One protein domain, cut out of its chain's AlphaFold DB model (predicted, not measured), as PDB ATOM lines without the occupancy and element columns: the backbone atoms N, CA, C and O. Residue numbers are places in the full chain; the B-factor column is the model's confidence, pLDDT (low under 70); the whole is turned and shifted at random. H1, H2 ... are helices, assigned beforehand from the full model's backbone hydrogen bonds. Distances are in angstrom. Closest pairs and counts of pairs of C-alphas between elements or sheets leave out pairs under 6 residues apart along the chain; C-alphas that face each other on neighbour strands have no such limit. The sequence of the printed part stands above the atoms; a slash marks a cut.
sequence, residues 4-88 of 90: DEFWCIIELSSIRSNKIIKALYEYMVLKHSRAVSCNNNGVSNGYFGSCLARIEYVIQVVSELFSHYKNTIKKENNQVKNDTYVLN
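What this domain is: This is residues 4 to 88 of the 90 residues of an uncharacterized protein of Escherichia coli KTE146 (UniProt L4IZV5). One long straight helix, H4, makes the length of the domain; three short helices, H1, H2 and H3, pack on its first part and form a compact head with it, while residues 63 to 88, of which 63 to 86 belong to H4, stick out from that head as a long arm. Within the head, H2 and H3 make a hairpin, and H1, on the other side of H2 from H3, crosses H4 farther along. The printed part has 85 residues with four named helices, in the order H1, H2, H3, H4, and no named strand; the class is all helix. The whole is extended, with a radius of gyration of the C-alphas of 20.0 A, and its C-alphas span 68 by 20 by 16 A.

Where its parts are: H4 is the longest helix, residues 45 to 86, and measures 61.6 A from C-alpha 45 at (87.090, 90.013, 130.201) to C-alpha 86 at (144.476, 99.718, 150.320). H3, residues 34 to 41, comes before it and is 10.8 A long. H2, residues 18 to 28, is 15.1 A long. H1, residues 4 to 12, is 12.7 A long and begins with C-alpha 4 at (101.315, 106.296, 142.875).

How they stand to each other: H4 touches the three other helices, each with a part of its residues alone. With residues 45 to 48 it touches H3, the closest C-alphas being those of Cys 38 and Asn 45, 6.7 A apart; the tilt is steep at 68 degrees, only just short of about perpendicular, and they run opposite ways. With residues 48 to 52 it touches H2, the closest C-alphas being those of Ile 20 and Phe 48, 6.6 A apart, at a steep tilt of 62 degrees, the same way. With residues 55 to 59 it touches H1, the closest C-alphas being those of Ile 9 and Ile 55, 6.9 A apart; the two are about perpendicular, at 76 degrees. H2 and H3 touch and form a helical hairpin, with the C-alphas of Ala 23 and Ser 37 closest at 4.8 A and a shallow tilt of 32 degrees, only just short of steep, opposite ways. H1 and H2, also a helical hairpin, only just touch, with 3 pairs of C-alphas within 8 A; the closest are those of Phe 6 and Tyr 25, 7.3 A apart, and the tilt is steep at 42 degrees, opposite ways. H1 and H3 are apart. In H1, H2, H3 and H4 every O i to N i+4 pair is within hydrogen-bond range.

The domain as a whole: The C-alphas farthest apart are those of Gly 42 and Asn 88, at 68.3 A, and the outline is a rod. Without the stretch that stands free, 59 residues span 29 by 20 by 17 A. The printed part has no cut, and the three links between helices are tight. The mean pLDDT of the printed part is 90.5; residues 77 to 88 are under 70.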
ATOM      1  N   ASP A   4     100.141 105.764 143.578       97.94
ATOM      2  CA  ASP A   4     101.315 106.296 142.875       97.94
ATOM      3  C   ASP A   4     101.996 105.240 141.995       97.94
ATOM      4  O   ASP A   4     102.324 105.498 140.835       97.94
ATOM      5  N   GLU A   5     102.173 104.020 142.519       96.69
ATOM      6  CA  GLU A   5     102.718 102.897 141.748       96.69
ATOM      7  C   GLU A   5     101.859 102.618 140.512       96.69
ATOM      8  O   GLU A   5     102.387 102.442 139.413       96.69
ATOM      9  N   PHE A   6     100.534 102.608 140.678       98.00
ATOM     10  CA  PHE A   6      99.601 102.377 139.584       98.00
ATOM     11  C   PHE A   6      99.736 103.434 138.483       98.00
ATOM     12  O   PHE A   6      99.884 103.076 137.313       98.00
ATOM     13  N   TRP A   7      99.723 104.723 138.838       97.50
ATOM     14  CA  TRP A   7      99.795 105.805 137.853       97.50
ATOM     15  C   TRP A   7     101.121 105.815 137.086       97.50
ATOM     16  O   TRP A   7     101.109 105.960 135.862       97.50
ATOM     17  N   CYS A   8     102.243 105.549 137.761       96.81
ATOM     18  CA  CYS A   8     103.540 105.369 137.104       96.81
ATOM     19  C   CYS A   8     103.516 104.226 136.077       96.81
ATOM     20  O   CYS A   8     104.005 104.373 134.957       96.81
ATOM     21  N   ILE A   9     102.928 103.080 136.431       96.94
ATOM     22  CA  ILE A   9     102.859 101.925 135.529       96.94
ATOM     23  C   ILE A   9     101.927 102.204 134.339       96.94
ATOM     24  O   ILE A   9     102.239 101.808 133.213       96.94
ATOM     25  N   ILE A  10     100.804 102.899 134.553       97.19
ATOM     26  CA  ILE A  10      99.896 103.291 133.468       97.19
ATOM     27  C   ILE A  10     100.627 104.146 132.434       97.19
ATOM     28  O   ILE A  10     100.549 103.817 131.246       97.19
ATOM     29  N   GLU A  11     101.384 105.151 132.878       96.00
ATOM     30  CA  GLU A  11     102.186 106.014 132.003       96.00
ATOM     31  C   GLU A  11     103.175 105.200 131.148       96.00
ATOM     32  O   GLU A  11     103.266 105.388 129.935       96.00
ATOM     33  N   LEU A  12     103.836 104.202 131.745       96.12
ATOM     34  CA  LEU A  12     104.792 103.328 131.053       96.12
ATOM     35  C   LEU A  12     104.137 102.320 130.088       96.12
ATOM     36  O   LEU A  12     104.745 101.906 129.105       96.12
ATOM     37  N   SER A  13     102.899 101.895 130.353       93.06
ATOM     38  CA  SER A  13     102.242 100.772 129.654       93.06
ATOM     39  C   SER A  13     101.573 101.111 128.315       93.06
ATOM     40  O   SER A  13     101.021 100.224 127.646       93.06
ATOM     41  N   SER A  14     101.594 102.390 127.929       90.81
ATOM     42  CA  SER A  14     100.928 102.940 126.743       90.81
ATOM     43  C   SER A  14      99.424 102.604 126.645       90.81
ATOM     44  O   SER A  14      98.862 102.553 125.545       90.81
ATOM     45  N   ILE A  15      98.749 102.344 127.770       95.94
ATOM     46  CA  ILE A  15      97.301 102.110 127.820       95.94
ATOM     47  C   ILE A  15      96.587 103.463 127.811       95.94
ATOM     48  O   ILE A  15      96.768 104.272 128.711       95.94
ATOM     49  N   ARG A  16      95.747 103.712 126.797       94.88
ATOM     50  CA  ARG A  16      95.041 105.001 126.628       94.88
ATOM     51  C   ARG A  16      93.533 104.952 126.867       94.88
ATOM     52  O   ARG A  16      92.879 105.988 126.905       94.88
ATOM     53  N   SER A  17      92.949 103.761 126.989       97.31
ATOM     54  CA  SER A  17      91.502 103.623 127.166       97.31
ATOM     55  C   SER A  17      91.097 103.958 128.600       97.31
ATOM     56  O   SER A  17      91.380 103.189 129.515       97.31
ATOM     57  N   ASN A  18      90.363 105.057 128.791       97.88
ATOM     58  CA  ASN A  18      89.864 105.474 130.109       97.88
ATOM     59  C   ASN A  18      89.041 104.385 130.815       97.88
ATOM     60  O   ASN A  18      89.135 104.236 132.029       97.88
ATOM     61  N   LYS A  19      88.253 103.603 130.064       98.12
ATOM     62  CA  LYS A  19      87.471 102.488 130.627       98.12
ATOM     63  C   LYS A  19      88.375 101.378 131.166       98.12
ATOM     64  O   LYS A  19      88.108 100.843 132.235       98.12
ATOM     65  N   ILE A  20      89.463 101.065 130.456       98.31
ATOM     66  CA  ILE A  20      90.461 100.095 130.924       98.31
ATOM     67  C   ILE A  20      91.220 100.627 132.132       98.31
ATOM     68  O   ILE A  20      91.368  99.894 133.099       98.31
ATOM     69  N   ILE A  21      91.676 101.881 132.094       98.56
ATOM     70  CA  ILE A  21      92.437 102.484 133.196       98.56
ATOM     71  C   ILE A  21      91.611 102.434 134.486       98.56
ATOM     72  O   ILE A  21      92.103 101.956 135.502       98.56
ATOM     73  N   LYS A  22      90.329 102.816 134.434       98.56
ATOM     74  CA  LYS A  22      89.422 102.720 135.588       98.56
ATOM     75  C   LYS A  22      89.210 101.282 136.063       98.56
ATOM     76  O   LYS A  22      89.309 101.019 137.258       98.56
ATOM     77  N   ALA A  23      88.986 100.340 135.146       98.69
ATOM     78  CA  ALA A  23      88.827  98.933 135.510       98.69
ATOM     79  C   ALA A  23      90.096  98.357 136.166       98.69
ATOM     80  O   ALA A  23      90.010  97.620 137.146       98.69
ATOM     81  N   LEU A  24      91.279  98.686 135.642       98.50
ATOM     82  CA  LEU A  24      92.556  98.274 136.227       98.50
ATOM     83  C   LEU A  24      92.777  98.935 137.591       98.50
ATOM     84  O   LEU A  24      93.250  98.266 138.501       98.50
ATOM     85  N   TYR A  25      92.391 100.202 137.761       98.69
ATOM     86  CA  TYR A  25      92.471 100.904 139.042       98.69
ATOM     87  C   TYR A  25      91.615 100.217 140.114       98.69
ATOM     88  O   TYR A  25      92.111  99.879 141.191       98.69
ATOM     89  N   GLU A  26      90.349  99.924 139.801       98.69
ATOM     90  CA  GLU A  26      89.449  99.193 140.702       98.69
ATOM     91  C   GLU A  26      90.024  97.828 141.105       98.69
ATOM     92  O   GLU A  26      90.011  97.459 142.280       98.69
ATOM     93  N   TYR A  27      90.592  97.097 140.148       98.56
ATOM     94  CA  TYR A  27      91.175  95.783 140.398       98.56
ATOM     95  C   TYR A  27      92.482  95.849 141.213       98.56
ATOM     96  O   TYR A  27      92.662  95.119 142.189       98.56
ATOM     97  N   MET A  28      93.421  96.714 140.826       98.12
ATOM     98  CA  MET A  28      94.796  96.694 141.338       98.12
ATOM     99  C   MET A  28      94.998  97.554 142.586       98.12
ATOM    100  O   MET A  28      95.806  97.176 143.449       98.12
ATOM    101  N   VAL A  29      94.276  98.673 142.684       98.44
ATOM    102  CA  VAL A  29      94.368  99.642 143.785       98.44
ATOM    103  C   VAL A  29      93.247  99.391 144.789       98.44
ATOM    104  O   VAL A  29      93.538  99.069 145.938       98.44
ATOM    105  N   LEU A  30      91.983  99.417 144.348       98.44
ATOM    106  CA  LEU A  30      90.819  99.239 145.238       98.44
ATOM    107  C   LEU A  30      90.531  97.777 145.614       98.44
ATOM    108  O   LEU A  30      89.695  97.516 146.475       98.44
ATOM    109  N   LYS A  31      91.234  96.817 144.999       97.94
ATOM    110  CA  LYS A  31      91.115  95.371 145.269       97.94
ATOM    111  C   LYS A  31      89.732  94.786 144.985       97.94
ATOM    112  O   LYS A  31      89.363  93.755 145.547       97.94
ATOM    113  N   HIS A  32      88.981  95.397 144.074       98.44
ATOM    114  CA  HIS A  32      87.755  94.804 143.559       98.44
ATOM    115  C   HIS A  32      88.063  93.540 142.751       98.44
ATOM    116  O   HIS A  32      89.140  93.378 142.175       98.44
ATOM    117  N   SER A  33      87.086  92.638 142.650       98.25
ATOM    118  CA  SER A  33      87.228  91.491 141.755       98.25
ATOM    119  C   SER A  33      87.289  91.951 140.296       98.25
ATOM    120  O   SER A  33      86.723  92.982 139.913       98.25
ATOM    121  N   ARG A  34      87.935  91.149 139.443       97.81
ATOM    122  CA  ARG A  34      87.966  91.390 137.994       97.81
ATOM    123  C   ARG A  34      86.560  91.521 137.407       97.81
ATOM    124  O   ARG A  34      86.334  92.402 136.586       97.81
ATOM    125  N   ALA A  35      85.627  90.669 137.839       97.94
ATOM    126  CA  ALA A  35      84.250  90.677 137.353       97.94
ATOM    127  C   ALA A  35      83.542  92.003 137.667       97.94
ATOM    128  O   ALA A  35      82.965  92.607 136.765       97.94
ATOM    129  N   VAL A  36      83.654  92.485 138.911       98.44
ATOM    130  CA  VAL A  36      83.089  93.777 139.336       98.44
ATOM    131  C   VAL A  36      83.720  94.921 138.545       98.44
ATOM    132  O   VAL A  36      83.006  95.702 137.921       98.44
ATOM    133  N   SER A  37      85.052  94.953 138.475       98.56
ATOM    134  CA  SER A  37      85.800  96.019 137.796       98.56
ATOM    135  C   SER A  37      85.468  96.110 136.300       98.56
ATOM    136  O   SER A  37      85.281  97.200 135.755       98.56
ATOM    137  N   CYS A  38      85.360  94.958 135.626       98.38
ATOM    138  CA  CYS A  38      84.975  94.874 134.217       98.38
ATOM    139  C   CYS A  38      83.530  95.335 133.994       98.38
ATOM    140  O   CYS A  38      83.275  96.114 133.075       98.38
ATOM    141  N   ASN A  39      82.601  94.882 134.842       98.31
ATOM    142  CA  ASN A  39      81.186  95.230 134.743       98.31
ATOM    143  C   ASN A  39      80.951  96.734 134.942       98.31
ATOM    144  O   ASN A  39      80.321  97.367 134.098       98.31
ATOM    145  N   ASN A  40      81.534  97.320 135.992       98.19
ATOM    146  CA  ASN A  40      81.400  98.745 136.319       98.19
ATOM    147  C   ASN A  40      81.859  99.666 135.180       98.19
ATOM    148  O   ASN A  40      81.327 100.759 134.998       98.19
ATOM    149  N   ASN A  41      82.835  99.214 134.392       98.25
ATOM    150  CA  ASN A  41      83.469 100.016 133.351       98.25
ATOM    151  C   ASN A  41      83.076  99.600 131.923       98.25
ATOM    152  O   ASN A  41      83.564 100.192 130.955       98.25
ATOM    153  N   GLY A  42      82.195  98.605 131.761       97.88
ATOM    154  CA  GLY A  42      81.773  98.096 130.453       97.88
ATOM    155  C   GLY A  42      82.933  97.527 129.630       97.88
ATOM    156  O   GLY A  42      83.037  97.788 128.431       97.88
ATOM    157  N   VAL A  43      83.842  96.803 130.288       98.00
ATOM    158  CA  VAL A  43      85.037  96.199 129.693       98.00
ATOM    159  C   VAL A  43      84.833  94.690 129.566       98.00
ATOM    160  O   VAL A  43      84.408  94.032 130.513       98.00
ATOM    161  N   SER A  44      85.165  94.110 128.410       98.00
ATOM    162  CA  SER A  44      85.126  92.654 128.254       98.00
ATOM    163  C   SER A  44      86.272  91.986 129.017       98.00
ATOM    164  O   SER A  44      87.382  92.515 129.093       98.00
ATOM    165  N   ASN A  45      86.040  90.770 129.521       97.25
ATOM    166  CA  ASN A  45      87.090  90.013 130.201       97.25
ATOM    167  C   ASN A  45      88.329  89.824 129.314       97.25
ATOM    168  O   ASN A  45      89.439  89.976 129.812       97.25
ATOM    169  N   GLY A  46      88.164  89.538 128.020       97.75
ATOM    170  CA  GLY A  46      89.290  89.398 127.092       97.75
ATOM    171  C   GLY A  46      90.128  90.673 127.001       97.75
ATOM    172  O   GLY A  46      91.335  90.627 127.221       97.75
ATOM    173  N   TYR A  47      89.480  91.823 126.780       97.25
ATOM    174  CA  TYR A  47      90.181  93.101 126.657       97.25
ATOM    175  C   TYR A  47      90.890  93.492 127.961       97.25
ATOM    176  O   TYR A  47      92.062  93.869 127.937       97.25
ATOM    177  N   PHE A  48      90.225  93.304 129.106       98.56
ATOM    178  CA  PHE A  48      90.841  93.487 130.419       98.56
ATOM    179  C   PHE A  48      92.077  92.602 130.597       98.56
ATOM    180  O   PHE A  48      93.125  93.087 131.009       98.56
ATOM    181  N   GLY A  49      91.968  91.312 130.266       98.31
ATOM    182  CA  GLY A  49      93.055  90.345 130.421       98.31
ATOM    183  C   GLY A  49      94.277  90.702 129.583       98.31
ATOM    184  O   GLY A  49      95.390  90.688 130.098       98.31
ATOM    185  N   SER A  50      94.076  91.091 128.321       98.06
ATOM    186  CA  SER A  50      95.169  91.541 127.453       98.06
ATOM    187  C   SER A  50      95.863  92.795 127.993       98.06
ATOM    188  O   SER A  50      97.085  92.899 127.924       98.06
ATOM    189  N   CYS A  51      95.110  93.745 128.553       98.12
ATOM    190  CA  CYS A  51      95.685  94.936 129.174       98.12
ATOM    191  C   CYS A  51      96.400  94.627 130.494       98.12
ATOM    192  O   CYS A  51      97.477  95.167 130.729       98.12
ATOM    193  N   LEU A  52      95.852  93.735 131.321       98.19
ATOM    194  CA  LEU A  52      96.488  93.305 132.564       98.19
ATOM    195  C   LEU A  52      97.828  92.609 132.290       98.19
ATOM    196  O   LEU A  52      98.822  92.964 132.910       98.19
ATOM    197  N   ALA A  53      97.890  91.716 131.298       98.00
ATOM    198  CA  ALA A  53      99.140  91.060 130.912       98.00
ATOM    199  C   ALA A  53     100.223  92.068 130.476       98.00
ATOM    200  O   ALA A  53     101.398  91.911 130.799       98.00
ATOM    201  N   ARG A  54      99.836  93.149 129.781       97.12
ATOM    202  CA  ARG A  54     100.763  94.242 129.428       97.12
ATOM    203  C   ARG A  54     101.286  94.974 130.663       97.12
ATOM    204  O   ARG A  54     102.461  95.316 130.707       97.12
ATOM    205  N   ILE A  55     100.423  95.218 131.646       97.56
ATOM    206  CA  ILE A  55     100.799  95.848 132.916       97.56
ATOM    207  C   ILE A  55     101.770  94.960 133.698       97.56
ATOM    208  O   ILE A  55     102.806  95.439 134.148       97.56
ATOM    209  N   GLU A  56     101.475  93.667 133.812       97.12
ATOM    210  CA  GLU A  56     102.343  92.688 134.475       97.12
ATOM    211  C   GLU A  56     103.721  92.618 133.808       97.12
ATOM    212  O   GLU A  56     104.741  92.622 134.497       97.12
ATOM    213  N   TYR A  57     103.766  92.661 132.473       97.75
ATOM    214  CA  TYR A  57     105.021  92.730 131.729       97.75
ATOM    215  C   TYR A  57     105.826  94.003 132.038       97.75
ATOM    216  O   TYR A  57     107.025  93.925 132.292       97.75
ATOM    217  N   VAL A  58     105.183  95.176 132.086       97.75
ATOM    218  CA  VAL A  58     105.857  96.433 132.466       97.75
ATOM    219  C   VAL A  58     106.429  96.346 133.881       97.75
ATOM    220  O   VAL A  58     107.576  96.729 134.096       97.75
ATOM    221  N   ILE A  59     105.671  95.798 134.836       97.25
ATOM    222  CA  ILE A  59     106.140  95.592 136.215       97.25
ATOM    223  C   ILE A  59     107.377  94.693 136.235       97.25
ATOM    224  O   ILE A  59     108.336  94.992 136.949       97.25
ATOM    225  N   GLN A  60     107.384  93.619 135.445       97.81
ATOM    226  CA  GLN A  60     108.531  92.721 135.339       97.81
ATOM    227  C   GLN A  60     109.770  93.455 134.805       97.81
ATOM    228  O   GLN A  60     110.822  93.395 135.438       97.81
ATOM    229  N   VAL A  61     109.635  94.196 133.701       97.56
ATOM    230  CA  VAL A  61     110.738  94.963 133.095       97.56
ATOM    231  C   VAL A  61     111.286  96.015 134.061       97.56
ATOM    232  O   VAL A  61     112.497  96.137 134.233       97.56
ATOM    233  N   VAL A  62     110.408  96.757 134.743       96.44
ATOM    234  CA  VAL A  62     110.807  97.749 135.752       96.44
ATOM    235  C   VAL A  62     111.536  97.078 136.921       96.44
ATOM    236  O   VAL A  62     112.561  97.578 137.378       96.44
ATOM    237  N   SER A  63     111.060  95.919 137.378       95.31
ATOM    238  CA  SER A  63     111.693  95.162 138.469       95.31
ATOM    239  C   SER A  63     113.089  94.653 138.093       95.31
ATOM    240  O   SER A  63     114.014  94.690 138.914       95.31
ATOM    241  N   GLU A  64     113.265  94.207 136.850       96.69
ATOM    242  CA  GLU A  64     114.561  93.811 136.299       96.69
ATOM    243  C   GLU A  64     115.509  95.015 136.213       96.69
ATOM    244  O   GLU A  64     116.632  94.957 136.720       96.69
ATOM    245  N   LEU A  65     115.029  96.149 135.696       94.88
ATOM    246  CA  LEU A  65     115.790  97.396 135.622       94.88
ATOM    247  C   LEU A  65     116.271  97.862 137.006       94.88
ATOM    248  O   LEU A  65     117.456  98.144 137.193       94.88
ATOM    249  N   PHE A  66     115.383  97.884 138.004       93.56
ATOM    250  CA  PHE A  66     115.755  98.209 139.383       93.56
ATOM    251  C   PHE A  66     116.789  97.236 139.948       93.56
ATOM    252  O   PHE A  66     117.705  97.652 140.660       93.56
ATOM    253  N   SER A  67     116.673  95.947 139.628       93.06
ATOM    254  CA  SER A  67     117.644  94.938 140.051       93.06
ATOM    255  C   SER A  67     119.024  95.195 139.444       93.06
ATOM    256  O   SER A  67     120.025  95.111 140.161       93.06
ATOM    257  N   HIS A  68     119.095  95.583 138.168       93.25
ATOM    258  CA  HIS A  68     120.346  95.996 137.534       93.25
ATOM    259  C   HIS A  68     120.963  97.210 138.233       93.25
ATOM    260  O   HIS A  68     122.112  97.117 138.663       93.25
ATOM    261  N   TYR A  69     120.204  98.290 138.447       91.75
ATOM    262  CA  TYR A  69     120.705  99.482 139.147       91.75
ATOM    263  C   TYR A  69     121.141  99.196 140.588       91.75
ATOM    264  O   TYR A  69     122.177  99.666 141.053       91.75
ATOM    265  N   LYS A  70     120.389  98.369 141.318       89.06
ATOM    266  CA  LYS A  70     120.770  97.961 142.674       89.06
ATOM    267  C   LYS A  70     122.095  97.200 142.674       89.06
ATOM    268  O   LYS A  70     122.904  97.364 143.587       89.06
ATOM    269  N   ASN A  71     122.321  96.361 141.668       86.69
ATOM    270  CA  ASN A  71     123.556  95.600 141.533       86.69
ATOM    271  C   ASN A  71     124.737  96.474 141.090       86.69
ATOM    272  O   ASN A  71     125.844  96.233 141.567       86.69
ATOM    273  N   THR A  72     124.535  97.490 140.244       85.94
ATOM    274  CA  THR A  72     125.603  98.440 139.878       85.94
ATOM    275  C   THR A  72     126.032  99.277 141.080       85.94
ATOM    276  O   THR A  72     127.211  99.279 141.416       85.94
ATOM    277  N   ILE A  73     125.078  99.853 141.820       82.00
ATOM    278  CA  ILE A  73     125.357 100.641 143.033       82.00
ATOM    279  C   ILE A  73     126.092  99.795 144.085       82.00
ATOM    280  O   ILE A  73     127.006 100.266 144.760       82.00
ATOM    281  N   LYS A  74     125.729  98.516 144.246       78.06
ATOM    282  CA  LYS A  74     126.460  97.604 145.145       78.06
ATOM    283  C   LYS A  74     127.902  97.367 144.701       78.06
ATOM    284  O   LYS A  74     128.782  97.308 145.555       78.06
ATOM    285  N   LYS A  75     128.148  97.211 143.397       73.69
ATOM    286  CA  LYS A  75     129.502  97.031 142.856       73.69
ATOM    287  C   LYS A  75     130.359  98.272 143.091       73.69
ATOM    288  O   LYS A  75     131.468  98.129 143.586       73.69
ATOM    289  N   GLU A  76     129.826  99.462 142.826       72.50
ATOM    290  CA  GLU A  76     130.516 100.737 143.070       72.50
ATOM    291  C   GLU A  76     130.856 100.922 144.554       72.50
ATOM    292  O   GLU A  76     132.003 101.187 144.900       72.50
ATOM    293  N   ASN A  77     129.898 100.677 145.452       68.31
ATOM    294  CA  ASN A  77     130.139 100.777 146.894       68.31
ATOM    295  C   ASN A  77     131.172  99.761 147.409       68.31
ATOM    296  O   ASN A  77     131.918 100.062 148.339       68.31
ATOM    297  N   ASN A  78     131.219  98.558 146.833       65.62
ATOM    298  CA  ASN A  78     132.232  97.565 147.187       65.62
ATOM    299  C   ASN A  78     133.614  97.926 146.621       65.62
ATOM    300  O   ASN A  78     134.609  97.705 147.303       65.62
ATOM    301  N   GLN A  79     133.678  98.520 145.426       62.62
ATOM    302  CA  GLN A  79     134.926  99.003 144.834       62.62
ATOM    303  C   GLN A  79     135.532 100.142 145.668       62.62
ATOM    304  O   GLN A  79     136.678 100.042 146.088       62.62
ATOM    305  N   VAL A  80     134.732 101.156 146.020       63.72
ATOM    306  CA  VAL A  80     135.177 102.291 146.853       63.72
ATOM    307  C   VAL A  80     135.683 101.829 148.223       63.72
ATOM    308  O   VAL A  80     136.684 102.342 148.723       63.72
ATOM    309  N   LYS A  81     135.029 100.832 148.836       59.50
ATOM    310  CA  LYS A  81     135.513 100.243 150.092       59.50
ATOM    311  C   LYS A  81     136.880  99.590 149.916       59.50
ATOM    312  O   LYS A  81     137.769  99.883 150.705       59.50
ATOM    313  N   ASN A  82     137.057  98.757 148.892       57.88
ATOM    314  CA  ASN A  82     138.329  98.077 148.640       57.88
ATOM    315  C   ASN A  82     139.472  99.073 148.388       57.88
ATOM    316  O   ASN A  82     140.537  98.913 148.974       57.88
ATOM    317  N   ASP A  83     139.234 100.137 147.618       58.19
ATOM    318  CA  ASP A  83     140.248 101.165 147.341       58.19
ATOM    319  C   ASP A  83     140.613 101.976 148.606       58.19
ATOM    320  O   ASP A  83     141.760 102.379 148.788       58.19
ATOM    321  N   THR A  84     139.665 102.160 149.534       56.88
ATOM    322  CA  THR A  84     139.908 102.842 150.821       56.88
ATOM    323  C   THR A  84     140.740 101.987 151.784       56.88
ATOM    324  O   THR A  84     141.547 102.530 152.531       56.88
ATOM    325  N   TYR A  85     140.573 100.659 151.793       56.41
ATOM    326  CA  TYR A  85     141.388  99.782 152.647       56.41
ATOM    327  C   TYR A  85     142.848  99.715 152.184       56.41
ATOM    328  O   TYR A  85     143.735  99.705 153.029       56.41
ATOM    329  N   VAL A  86     143.107  99.756 150.873       55.34
ATOM    330  CA  VAL A  86     144.476  99.718 150.320       55.34
ATOM    331  C   VAL A  86     145.282 100.979 150.668       55.34
ATOM    332  O   VAL A  86     146.483 100.890 150.878       55.34
ATOM    333  N   LEU A  87     144.638 102.144 150.790       51.75
ATOM    334  CA  LEU A  87     145.311 103.413 151.115       51.75
ATOM    335  C   LEU A  87     145.623 103.610 152.610       51.75
ATOM    336  O   LEU A  87     146.287 104.579 152.961       51.75
ATOM    337  N   ASN A  88     145.125 102.737 153.489       53.56
ATOM    338  CA  ASN A  88     145.326 102.840 154.941       53.56
ATOM    339  C   ASN A  88     146.310 101.784 155.489       53.56
ATOM    340  O   ASN A  88     146.431 101.655 156.708       53.56
TER     341      ASN A  88